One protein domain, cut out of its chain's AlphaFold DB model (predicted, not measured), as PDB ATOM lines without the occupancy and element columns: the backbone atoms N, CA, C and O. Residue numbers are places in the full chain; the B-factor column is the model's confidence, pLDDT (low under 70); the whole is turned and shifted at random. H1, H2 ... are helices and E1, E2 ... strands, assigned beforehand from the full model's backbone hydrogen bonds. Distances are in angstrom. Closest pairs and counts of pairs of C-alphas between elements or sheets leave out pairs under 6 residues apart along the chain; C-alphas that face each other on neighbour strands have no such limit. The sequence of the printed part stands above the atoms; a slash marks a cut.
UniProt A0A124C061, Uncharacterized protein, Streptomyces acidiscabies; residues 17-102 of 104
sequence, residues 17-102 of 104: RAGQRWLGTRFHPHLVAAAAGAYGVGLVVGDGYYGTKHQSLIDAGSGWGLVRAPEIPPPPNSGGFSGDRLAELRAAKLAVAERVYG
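Overview. This is residues 17 to 102 of the 104 residues of an uncharacterized protein of Streptomyces acidiscabies (UniProt A0A124C061). A small parallel sheet, in order E1 E2 E3, has H1 and H2 side by side over one face, while the long helix H3 leads away from this body as an arm; residues 90 to 102, of which 90 to 101 belong to H3, stick out. The printed part has 86 residues, running E1 H1 E2 H2 E3 H3, class mixed. It is compact, with radius of gyration of the C-alphas 13.7 A, yet elongated, spanning 46 by 29 by 17 A.

Along the chain. E1, residues 21 to 24, begins at C-alpha 21 (214.717, 200.788, 145.184). H1 is 27 to 35, 12.3 A; E2 39 to 44, 16.7 A; H2 50 to 59, 14.2 A; E3 65 to 68, 10.4 A. H3, 83 to 101, 26.6 A, ends at C-alpha 101 (214.963, 164.420, 144.194).

Arrangement. Within hydrogen-bond range are N 22 and O 39, 2.8 A, between E1 and E2, and N 42 and O 65, 2.9 A, between E2 and E3. H1 and H2 touch, the closest C-alphas being Phe 27 and His 54, 6.2 A. Every O i to N i+4 pair is within range in H1 and H3, 5 of 6 in H2.

Size, cuts and confidence. The printed part has no cut; residues 69 to 82 form a long link. No printed residue is under 70.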
ATOM      1  N   ARG A  17     217.608 194.538 151.112       94.50
ATOM      2  CA  ARG A  17     216.789 194.834 152.292       94.50
ATOM      3  C   ARG A  17     215.477 195.485 151.871       94.50
ATOM      4  O   ARG A  17     215.413 196.154 150.834       94.50
ATOM      5  N   ALA A  18     214.465 195.336 152.719       94.44
ATOM      6  CA  ALA A  18     213.157 195.934 152.509       94.44
ATOM      7  C   ALA A  18     213.250 197.459 152.324       94.44
ATOM      8  O   ALA A  18     214.095 198.127 152.930       94.44
ATOM      9  N   GLY A  19     212.399 198.005 151.452       91.50
ATOM     10  CA  GLY A  19     212.322 199.446 151.178       91.50
ATOM     11  C   GLY A  19     213.437 200.019 150.287       91.50
ATOM     12  O   GLY A  19     213.413 201.206 149.961       91.50
ATOM     13  N   GLN A  20     214.416 199.216 149.853       95.50
ATOM     14  CA  GLN A  20     215.336 199.641 148.791       95.50
ATOM     15  C   GLN A  20     214.617 199.773 147.447       95.50
ATOM     16  O   GLN A  20     213.682 199.033 147.159       95.50
ATOM     17  N   ARG A  21     215.132 200.658 146.586       95.62
ATOM     18  CA  ARG A  21     214.717 200.788 145.184       95.62
ATOM     19  C   ARG A  21     215.782 200.207 144.267       95.62
ATOM     20  O   ARG A  21     216.950 200.583 144.375       95.62
ATOM     21  N   TRP A  22     215.369 199.316 143.378       95.88
ATOM     22  CA  TRP A  22     216.247 198.591 142.469       95.88
ATOM     23  C   TRP A  22     215.897 198.870 141.008       95.88
ATOM     24  O   TRP A  22     214.733 198.979 140.632       95.88
ATOM     25  N   LEU A  23     216.931 198.933 140.177       94.25
ATOM     26  CA  LEU A  23     216.828 198.899 138.723       94.25
ATOM     27  C   LEU A  23     217.780 197.809 138.242       94.25
ATOM     28  O   LEU A  23     218.964 197.830 138.590       94.25
ATOM     29  N   GLY A  24     217.279 196.835 137.486       92.81
ATOM     30  CA  GLY A  24     218.100 195.692 137.099       92.81
ATOM     31  C   GLY A  24     217.650 195.017 135.815       92.81
ATOM     32  O   GLY A  24     216.465 194.919 135.528       92.81
ATOM     33  N   THR A  25     218.622 194.502 135.068       93.88
ATOM     34  CA  THR A  25     218.422 193.732 133.825       93.88
ATOM     35  C   THR A  25     218.539 192.219 134.041       93.88
ATOM     36  O   THR A  25     218.496 191.428 133.099       93.88
ATOM     37  N   ARG A  26     218.801 191.792 135.283       93.06
ATOM     38  CA  ARG A  26     219.149 190.413 135.630       93.06
ATOM     39  C   ARG A  26     218.075 189.799 136.519       93.06
ATOM     40  O   ARG A  26     217.649 190.393 137.505       93.06
ATOM     41  N   PHE A  27     217.736 188.552 136.209       94.69
ATOM     42  CA  PHE A  27     216.704 187.783 136.899       94.69
ATOM     43  C   PHE A  27     217.006 187.513 138.383       94.69
ATOM     44  O   PHE A  27     216.170 187.804 139.227       94.69
ATOM     45  N   HIS A  28     218.187 186.982 138.728       94.81
ATOM     46  CA  HIS A  28     218.483 186.601 140.120       94.81
ATOM     47  C   HIS A  28     218.499 187.796 141.087       94.81
ATOM     48  O   HIS A  28     217.902 187.678 142.155       94.81
ATOM     49  N   PRO A  29     219.088 188.958 140.731       94.81
ATOM     50  CA  PRO A  29     218.938 190.161 141.542       94.81
ATOM     51  C   PRO A  29     217.480 190.585 141.741       94.81
ATOM     52  O   PRO A  29     217.128 190.929 142.860       94.81
ATOM     53  N   HIS A  30     216.622 190.506 140.713       97.06
ATOM     54  CA  HIS A  30     215.182 190.762 140.866       97.06
ATOM     55  C   HIS A  30     214.552 189.778 141.862       97.06
ATOM     56  O   HIS A  30     213.951 190.211 142.839       97.06
ATOM     57  N   LEU A  31     214.749 188.468 141.673       97.25
ATOM     58  CA  LEU A  31     214.200 187.437 142.557       97.25
ATOM     59  C   LEU A  31     214.598 187.658 144.025       97.25
ATOM     60  O   LEU A  31     213.734 187.686 144.901       97.25
ATOM     61  N   VAL A  32     215.896 187.818 144.297       96.38
ATOM     62  CA  VAL A  32     216.413 187.940 145.668       96.38
ATOM     63  C   VAL A  32     216.007 189.270 146.297       96.38
ATOM     64  O   VAL A  32     215.585 189.292 147.451       96.38
ATOM     65  N   ALA A  33     216.078 190.375 145.550       97.06
ATOM     66  CA  ALA A  33     215.698 191.681 146.073       97.06
ATOM     67  C   ALA A  33     214.195 191.764 146.374       97.06
ATOM     68  O   ALA A  33     213.820 192.222 147.453       97.06
ATOM     69  N   ALA A  34     213.338 191.255 145.484       97.50
ATOM     70  CA  ALA A  34     211.899 191.195 145.732       97.50
ATOM     71  C   ALA A  34     211.556 190.283 146.922       97.50
ATOM     72  O   ALA A  34     210.683 190.626 147.717       97.50
ATOM     73  N   ALA A  35     212.261 189.158 147.095       97.25
ATOM     74  CA  ALA A  35     212.089 188.279 148.257       97.25
ATOM     75  C   ALA A  35     212.537 188.933 149.577       97.25
ATOM     76  O   ALA A  35     212.008 188.597 150.632       97.25
ATOM     77  N   ALA A  36     213.475 189.880 149.519       96.62
ATOM     78  CA  ALA A  36     213.877 190.706 150.656       96.62
ATOM     79  C   ALA A  36     212.945 191.915 150.896       96.62
ATOM     80  O   ALA A  36     213.236 192.742 151.759       96.62
ATOM     81  N   GLY A  37     211.850 192.050 150.135       96.12
ATOM     82  CA  GLY A  37     210.894 193.156 150.255       96.12
ATOM     83  C   GLY A  37     211.357 194.465 149.604       96.12
ATOM     84  O   GLY A  37     210.869 195.539 149.959       96.12
ATOM     85  N   ALA A  38     212.344 194.417 148.707       97.00
ATOM     86  CA  ALA A  38     212.767 195.592 147.956       97.00
ATOM     87  C   ALA A  38     211.812 195.879 146.788       97.00
ATOM     88  O   ALA A  38     211.269 194.965 146.164       97.00
ATOM     89  N   TYR A  39     211.668 197.158 146.456       95.75
ATOM     90  CA  TYR A  39     210.914 197.643 145.303       95.75
ATOM     91  C   TYR A  39     211.831 197.691 144.090       95.75
ATOM     92  O   TYR A  39     213.039 197.921 144.227       95.75
ATOM     93  N   GLY A  40     211.285 197.563 142.889       96.56
ATOM     94  CA  GLY A  40     212.138 197.686 141.724       96.56
ATOM     95  C   GLY A  40     211.438 197.645 140.388       96.56
ATOM     96  O   GLY A  40     210.228 197.448 140.277       96.56
ATOM     97  N   VAL A  41     212.262 197.856 139.370       96.81
ATOM     98  CA  VAL A  41     211.881 197.767 137.969       96.81
ATOM     99  C   VAL A  41     212.876 196.869 137.243       96.81
ATOM    100  O   VAL A  41     214.097 197.050 137.332       96.81
ATOM    101  N   GLY A  42     212.343 195.886 136.522       95.81
ATOM    102  CA  GLY A  42     213.087 195.148 135.513       95.81
ATOM    103  C   GLY A  42     213.278 196.009 134.269       95.81
ATOM    104  O   GLY A  42     212.305 196.540 133.743       95.81
ATOM    105  N   LEU A  43     214.514 196.139 133.793       94.44
ATOM    106  CA  LEU A  43     214.822 196.822 132.538       94.44
ATOM    107  C   LEU A  43     215.143 195.790 131.456       94.44
ATOM    108  O   LEU A  43     216.135 195.062 131.548       94.44
ATOM    109  N   VAL A  44     214.325 195.751 130.409       93.00
ATOM    110  CA  VAL A  44     214.558 194.914 129.231       93.00
ATOM    111  C   VAL A  44     215.383 195.698 128.216       93.00
ATOM    112  O   VAL A  44     214.940 196.718 127.687       93.00
ATOM    113  N   VAL A  45     216.591 195.203 127.943       87.06
ATOM    114  CA  VAL A  45     217.496 195.741 126.921       87.06
ATOM    115  C   VAL A  45     217.549 194.727 125.774       87.06
ATOM    116  O   VAL A  45     218.292 193.751 125.840       87.06
ATOM    117  N   GLY A  46     216.703 194.927 124.757       83.12
ATOM    118  CA  GLY A  46     216.587 194.063 123.570       83.12
ATOM    119  C   GLY A  46     215.532 192.950 123.663       83.12
ATOM    120  O   GLY A  46     214.874 192.767 124.684       83.12
ATOM    121  N   ASP A  47     215.370 192.179 122.587       74.62
ATOM    122  CA  ASP A  47     214.254 191.224 122.405       74.62
ATOM    123  C   ASP A  47     214.534 189.809 122.928       74.62
ATOM    124  O   ASP A  47     213.939 188.822 122.503       74.62
ATOM    125  N   GLY A  48     215.463 189.699 123.877       78.06
ATOM    126  CA  GLY A  48     215.838 188.427 124.478       78.06
ATOM    127  C   GLY A  48     214.856 187.926 125.541       78.06
ATOM    128  O   GLY A  48     213.951 188.619 126.004       78.06
ATOM    129  N   TYR A  49     215.134 186.720 126.036       82.50
ATOM    130  CA  TYR A  49     214.340 186.021 127.055       82.50
ATOM    131  C   TYR A  49     214.227 186.751 128.410       82.50
ATOM    132  O   TYR A  49     213.514 186.295 129.306       82.50
ATOM    133  N   TYR A  50     214.962 187.848 128.622       84.06
ATOM    134  CA  TYR A  50     214.952 188.572 129.892       84.06
ATOM    135  C   TYR A  50     213.590 189.200 130.193       84.06
ATOM    136  O   TYR A  50     213.193 189.182 131.355       84.06
ATOM    137  N   GLY A  51     212.841 189.648 129.178       89.25
ATOM    138  CA  GLY A  51     211.464 190.116 129.369       89.25
ATOM    139  C   GLY A  51     210.587 189.039 130.009       89.25
ATOM    140  O   GLY A  51     210.052 189.248 131.093       89.25
ATOM    141  N   THR A  52     210.554 187.843 129.414       93.50
ATOM    142  CA  THR A  52     209.819 186.680 129.942       93.50
ATOM    143  C   THR A  52     210.253 186.305 131.359       93.50
ATOM    144  O   THR A  52     209.422 185.979 132.200       93.50
ATOM    145  N   LYS A  53     211.555 186.375 131.655       93.44
ATOM    146  CA  LYS A  53     212.079 186.071 132.994       93.44
ATOM    147  C   LYS A  53     211.662 187.097 134.046       93.44
ATOM    148  O   LYS A  53     211.385 186.719 135.176       93.44
ATOM    149  N   HIS A  54     211.654 188.385 133.716       96.06
ATOM    150  CA  HIS A  54     211.142 189.388 134.646       96.06
ATOM    151  C   HIS A  54     209.631 189.240 134.823       96.06
ATOM    152  O   HIS A  54     209.168 189.262 135.962       96.06
ATOM    153  N   GLN A  55     208.901 189.012 133.728       96.44
ATOM    154  CA  GLN A  55     207.456 188.828 133.761       96.44
ATOM    155  C   GLN A  55     207.051 187.654 134.656       96.44
ATOM    156  O   GLN A  55     206.162 187.811 135.478       96.44
ATOM    157  N   SER A  56     207.774 186.529 134.622       96.88
ATOM    158  CA  SER A  56     207.437 185.384 135.478       96.88
ATOM    159  C   SER A  56     207.525 185.675 136.984       96.88
ATOM    160  O   SER A  56     206.793 185.073 137.765       96.88
ATOM    161  N   LEU A  57     208.393 186.598 137.414       97.62
ATOM    162  CA  LEU A  57     208.457 187.037 138.815       97.62
ATOM    163  C   LEU A  57     207.331 188.014 139.155       97.62
ATOM    164  O   LEU A  57     206.795 187.958 140.261       97.62
ATOM    165  N   ILE A  58     206.962 188.873 138.206       97.19
ATOM    166  CA  ILE A  58     205.842 189.807 138.346       97.19
ATOM    167  C   ILE A  58     204.538 189.024 138.479       97.19
ATOM    168  O   ILE A  58     203.807 189.231 139.444       97.19
ATOM    169  N   ASP A  59     204.313 188.053 137.595       97.62
ATOM    170  CA  ASP A  59     203.157 187.151 137.625       97.62
ATOM    171  C   ASP A  59     203.123 186.316 138.914       97.62
ATOM    172  O   ASP A  59     202.059 186.009 139.449       97.62
ATOM    173  N   ALA A  60     204.295 185.977 139.467       97.00
ATOM    174  CA  ALA A  60     204.395 185.307 140.761       97.00
ATOM    175  C   ALA A  60     204.069 186.226 141.955       97.00
ATOM    176  O   ALA A  60     203.931 185.720 143.072       97.00
ATOM    177  N   GLY A  61     203.928 187.537 141.740       97.25
ATOM    178  CA  GLY A  61     203.570 188.521 142.759       97.25
ATOM    179  C   GLY A  61     204.748 189.319 143.317       97.25
ATOM    180  O   GLY A  61     204.681 189.748 144.466       97.25
ATOM    181  N   SER A  62     205.834 189.519 142.555       97.19
ATOM    182  CA  SER A  62     206.987 190.302 143.039       97.19
ATOM    183  C   SER A  62     206.670 191.781 143.256       97.19
ATOM    184  O   SER A  62     207.439 192.477 143.914       97.19
ATOM    185  N   GLY A  63     205.586 192.286 142.661       95.38
ATOM    186  CA  GLY A  63     205.188 193.692 142.732       95.38
ATOM    187  C   GLY A  63     206.160 194.659 142.046       95.38
ATOM    188  O   GLY A  63     206.039 195.866 142.234       95.38
ATOM    189  N   TRP A  64     207.140 194.159 141.289       96.88
ATOM    190  CA  TRP A  64     208.036 194.997 140.491       96.88
ATOM    191  C   TRP A  64     207.379 195.404 139.173       96.88
ATOM    192  O   TRP A  64     206.549 194.683 138.624       96.88
ATOM    193  N   GLY A  65     207.801 196.547 138.638       95.69
ATOM    194  CA  GLY A  65     207.471 196.947 137.270       95.69
ATOM    195  C   GLY A  65     208.398 196.301 136.237       95.69
ATOM    196  O   GLY A  65     209.482 195.807 136.565       95.69
ATOM    197  N   LEU A  66     208.005 196.371 134.967       95.06
ATOM    198  CA  LEU A  66     208.835 196.001 133.822       95.06
ATOM    199  C   LEU A  66     208.778 197.120 132.790       95.06
ATOM    200  O   LEU A  66     207.692 197.517 132.385       95.06
ATOM    201  N   VAL A  67     209.939 197.602 132.358       95.06
ATOM    202  CA  VAL A  67     210.053 198.602 131.290       95.06
ATOM    203  C   VAL A  67     211.054 198.158 130.243       95.06
ATOM    204  O   VAL A  67     211.973 197.373 130.513       95.06
ATOM    205  N   ARG A  68     210.890 198.681 129.031       92.56
ATOM    206  CA  ARG A  68     211.778 198.411 127.902       92.56
ATOM    207  C   ARG A  68     212.530 199.677 127.530       92.56
ATOM    208  O   ARG A  68     211.925 200.721 127.337       92.56
ATOM    209  N   ALA A  69     213.848 199.578 127.375       87.81
ATOM    210  CA  ALA A  69     214.637 200.716 126.910       87.81
ATOM    211  C   ALA A  69     214.124 201.213 125.535       87.81
ATOM    212  O   ALA A  69     213.838 200.376 124.674       87.81
ATOM    213  N   PRO A  70     214.027 202.539 125.300       91.19
ATOM    214  CA  PRO A  70     214.564 203.629 126.124       91.19
ATOM    215  C   PRO A  70     213.582 204.231 127.153       91.19
ATOM    216  O   PRO A  70     213.824 205.335 127.634       91.19
ATOM    217  N   GLU A  71     212.486 203.553 127.500       92.69
ATOM    218  CA  GLU A  71     211.517 204.052 128.484       92.69
ATOM    219  C   GLU A  71     212.156 204.283 129.866       92.69
ATOM    220  O   GLU A  71     212.918 203.450 130.369       92.69
ATOM    221  N   ILE A  72     211.819 205.417 130.490       89.69
ATOM    222  CA  ILE A  72     212.260 205.775 131.840       89.69
ATOM    223  C   ILE A  72     211.097 205.523 132.810       89.69
ATOM    224  O   ILE A  72     210.090 206.229 132.732       89.69
ATOM    225  N   PRO A  73     211.218 204.561 133.742       89.00
ATOM    226  CA  PRO A  73     210.166 204.297 134.711       89.00
ATOM    227  C   PRO A  73     210.092 205.410 135.765       89.00
ATOM    228  O   PRO A  73     211.129 205.978 136.136       89.00
ATOM    229  N   PRO A  74     208.909 205.670 136.351       89.06
ATOM    230  CA  PRO A  74     208.840 206.422 137.594       89.06
ATOM    231  C   PRO A  74     209.590 205.669 138.713       89.06
ATOM    232  O   PRO A  74     209.723 204.440 138.659       89.06
ATOM    233  N   PRO A  75     210.076 206.362 139.759       89.94
ATOM    234  CA  PRO A  75     210.718 205.692 140.880       89.94
ATOM    235  C   PRO A  75     209.760 204.689 141.546       89.94
ATOM    236  O   PRO A  75     208.666 205.088 141.947       89.94
ATOM    237  N   PRO A  76     210.158 203.416 141.726       92.00
ATOM    238  CA  PRO A  76     209.298 202.436 142.374       92.00
ATOM    239  C   PRO A  76     209.126 202.805 143.853       92.00
ATOM    240  O   PRO A  76     210.108 203.068 144.553       92.00
ATOM    241  N   ASN A  77     207.879 202.857 144.315       89.69
ATOM    242  CA  ASN A  77     207.495 203.252 145.676       89.69
ATOM    243  C   ASN A  77     206.850 202.111 146.483       89.69
ATOM    244  O   ASN A  77     206.629 202.264 147.681       89.69
ATOM    245  N   SER A  78     206.586 200.974 145.842       89.31
ATOM    246  CA  SER A  78     206.045 199.755 146.442       89.31
ATOM    247  C   SER A  78     206.528 198.522 145.676       89.31
ATOM    248  O   SER A  78     207.060 198.640 144.572       89.31
ATOM    249  N   GLY A  79     206.334 197.337 146.255       90.12
ATOM    250  CA  GLY A  79     206.699 196.054 145.654       90.12
ATOM    251  C   GLY A  79     207.406 195.131 146.644       90.12
ATOM    252  O   GLY A  79     207.439 195.394 147.846       90.12
ATOM    253  N   GLY A  80     207.988 194.062 146.114       95.19
ATOM    254  CA  GLY A  80     208.458 192.925 146.893       95.19
ATOM    255  C   GLY A  80     207.345 191.897 147.098       95.19
ATOM    256  O   GLY A  80     206.160 192.227 147.083       95.19
ATOM    257  N   PHE A  81     207.729 190.634 147.288       96.88
ATOM    258  CA  PHE A  81     206.762 189.598 147.642       96.88
ATOM    259  C   PHE A  81     206.205 189.871 149.042       96.88
ATOM    260  O   PHE A  81     206.963 190.200 149.959       96.88
ATOM    261  N   SER A  82     204.897 189.685 149.231       95.12
ATOM    262  CA  SER A  82     204.333 189.642 150.582       95.12
ATOM    263  C   SER A  82     204.877 188.432 151.349       95.12
ATOM    264  O   SER A  82     205.297 187.437 150.748       95.12
ATOM    265  N   GLY A  83     204.862 188.503 152.684       95.06
ATOM    266  CA  GLY A  83     205.309 187.398 153.537       95.06
ATOM    267  C   GLY A  83     204.553 186.100 153.245       95.06
ATOM    268  O   GLY A  83     205.180 185.067 153.008       95.06
ATOM    269  N   ASP A  84     203.223 186.184 153.163       97.19
ATOM    270  CA  ASP A  84     202.348 185.045 152.865       97.19
ATOM    271  C   ASP A  84     202.652 184.459 151.485       97.19
ATOM    272  O   ASP A  84     202.877 183.256 151.343       97.19
ATOM    273  N   ARG A  85     202.785 185.319 150.465       97.19
ATOM    274  CA  ARG A  85     203.094 184.868 149.107       97.19
ATOM    275  C   ARG A  85     204.460 184.193 149.027       97.19
ATOM    276  O   ARG A  85     204.627 183.193 148.329       97.19
ATOM    277  N   LEU A  86     205.453 184.720 149.739       96.50
ATOM    278  CA  LEU A  86     206.781 184.123 149.789       96.50
ATOM    279  C   LEU A  86     206.758 182.758 150.491       96.50
ATOM    280  O   LEU A  86     207.452 181.840 150.048       96.50
ATOM    281  N   ALA A  87     205.959 182.607 151.551       97.56
ATOM    282  CA  ALA A  87     205.764 181.332 152.234       97.56
ATOM    283  C   ALA A  87     205.127 180.286 151.301       97.56
ATOM    284  O   ALA A  87     205.658 179.179 151.176       97.56
ATOM    285  N   GLU A  88     204.075 180.658 150.568       98.19
ATOM    286  CA  GLU A  88     203.437 179.806 149.555       98.19
ATOM    287  C   GLU A  88     204.419 179.367 148.462       98.19
ATOM    288  O   GLU A  88     204.533 178.178 148.154       98.19
ATOM    289  N   LEU A  89     205.163 180.314 147.880       97.19
ATOM    290  CA  LEU A  89     206.115 180.037 146.802       97.19
ATOM    291  C   LEU A  89     207.255 179.127 147.272       97.19
ATOM    292  O   LEU A  89     207.675 178.231 146.533       97.19
ATOM    293  N   ARG A  90     207.742 179.318 148.504       96.44
ATOM    294  CA  ARG A  90     208.747 178.436 149.116       96.44
ATOM    295  C   ARG A  90     208.198 177.028 149.307       96.44
ATOM    296  O   ARG A  90     208.860 176.081 148.888       96.44
ATOM    297  N   ALA A  91     206.996 176.888 149.863       97.62
ATOM    298  CA  ALA A  91     206.353 175.587 150.040       97.62
ATOM    299  C   ALA A  91     206.148 174.869 148.694       97.62
ATOM    300  O   ALA A  91     206.515 173.702 148.549       97.62
ATOM    301  N   ALA A  92     205.660 175.580 147.673       96.81
ATOM    302  CA  ALA A  92     205.491 175.034 146.329       96.81
ATOM    303  C   ALA A  92     206.828 174.596 145.707       96.81
ATOM    304  O   ALA A  92     206.914 173.530 145.089       96.81
ATOM    305  N   LYS A  93     207.894 175.388 145.884       95.06
ATOM    306  CA  LYS A  93     209.220 175.050 145.357       95.06
ATOM    307  C   LYS A  93     209.835 173.844 146.067       95.06
ATOM    308  O   LYS A  93     210.413 172.996 145.388       95.06
ATOM    309  N   LEU A  94     209.673 173.743 147.385       96.12
ATOM    310  CA  LEU A  94     210.070 172.568 148.162       96.12
ATOM    311  C   LEU A  94     209.313 171.320 147.695       96.12
ATOM    312  O   LEU A  94     209.944 170.315 147.402       96.12
ATOM    313  N   ALA A  95     207.997 171.405 147.487       96.62
ATOM    314  CA  ALA A  95     207.215 170.280 146.973       96.62
ATOM    315  C   ALA A  95     207.674 169.814 145.574       96.62
ATOM    316  O   ALA A  95     207.628 168.626 145.257       96.62
ATOM    317  N   VAL A  96     208.135 170.729 144.712       96.25
ATOM    318  CA  VAL A  96     208.792 170.357 143.446       96.25
ATOM    319  C   VAL A  96     210.107 169.623 143.703       96.25
ATOM    320  O   VAL A  96     210.335 168.598 143.070       96.25
ATOM    321  N   ALA A  97     210.951 170.128 144.605       95.69
ATOM    322  CA  ALA A  97     212.231 169.501 144.926       95.69
ATOM    323  C   ALA A  97     212.039 168.072 145.461       95.69
ATOM    324  O   ALA A  97     212.653 167.156 144.931       95.69
ATOM    325  N   GLU A  98     211.109 167.871 146.395       96.06
ATOM    326  CA  GLU A  98     210.753 166.552 146.941       96.06
ATOM    327  C   GLU A  98     210.295 165.567 145.855       96.06
ATOM    328  O   GLU A  98     210.664 164.398 145.867       96.06
ATOM    329  N   ARG A  99     209.521 166.030 144.866       95.75
ATOM    330  CA  ARG A  99     209.085 165.173 143.748       95.75
ATOM    331  C   ARG A  99     210.216 164.788 142.800       95.75
ATOM    332  O   ARG A  99     210.148 163.726 142.195       95.75
ATOM    333  N   VAL A 100     211.199 165.669 142.614       96.44
ATOM    334  CA  VAL A 100     212.296 165.466 141.654       96.44
ATOM    335  C   VAL A 100     213.438 164.669 142.274       96.44
ATOM    336  O   VAL A 100     213.992 163.792 141.618       96.44
ATOM    337  N   TYR A 101     213.797 164.983 143.517       94.19
ATOM    338  CA  TYR A 101     214.963 164.420 144.194       94.19
ATOM    339  C   TYR A 101     214.603 163.337 145.220       94.19
ATOM    340  O   TYR A 101     215.493 162.615 145.661       94.19
ATOM    341  N   GLY A 102     213.320 163.183 145.569       84.56
ATOM    342  CA  GLY A 102     212.883 162.374 146.707       84.56
ATOM    343  C   GLY A 102     213.094 163.101 148.038       84.56
ATOM    344  O   GLY A 102     213.655 164.197 148.077       84.56
TER     345      GLY A 102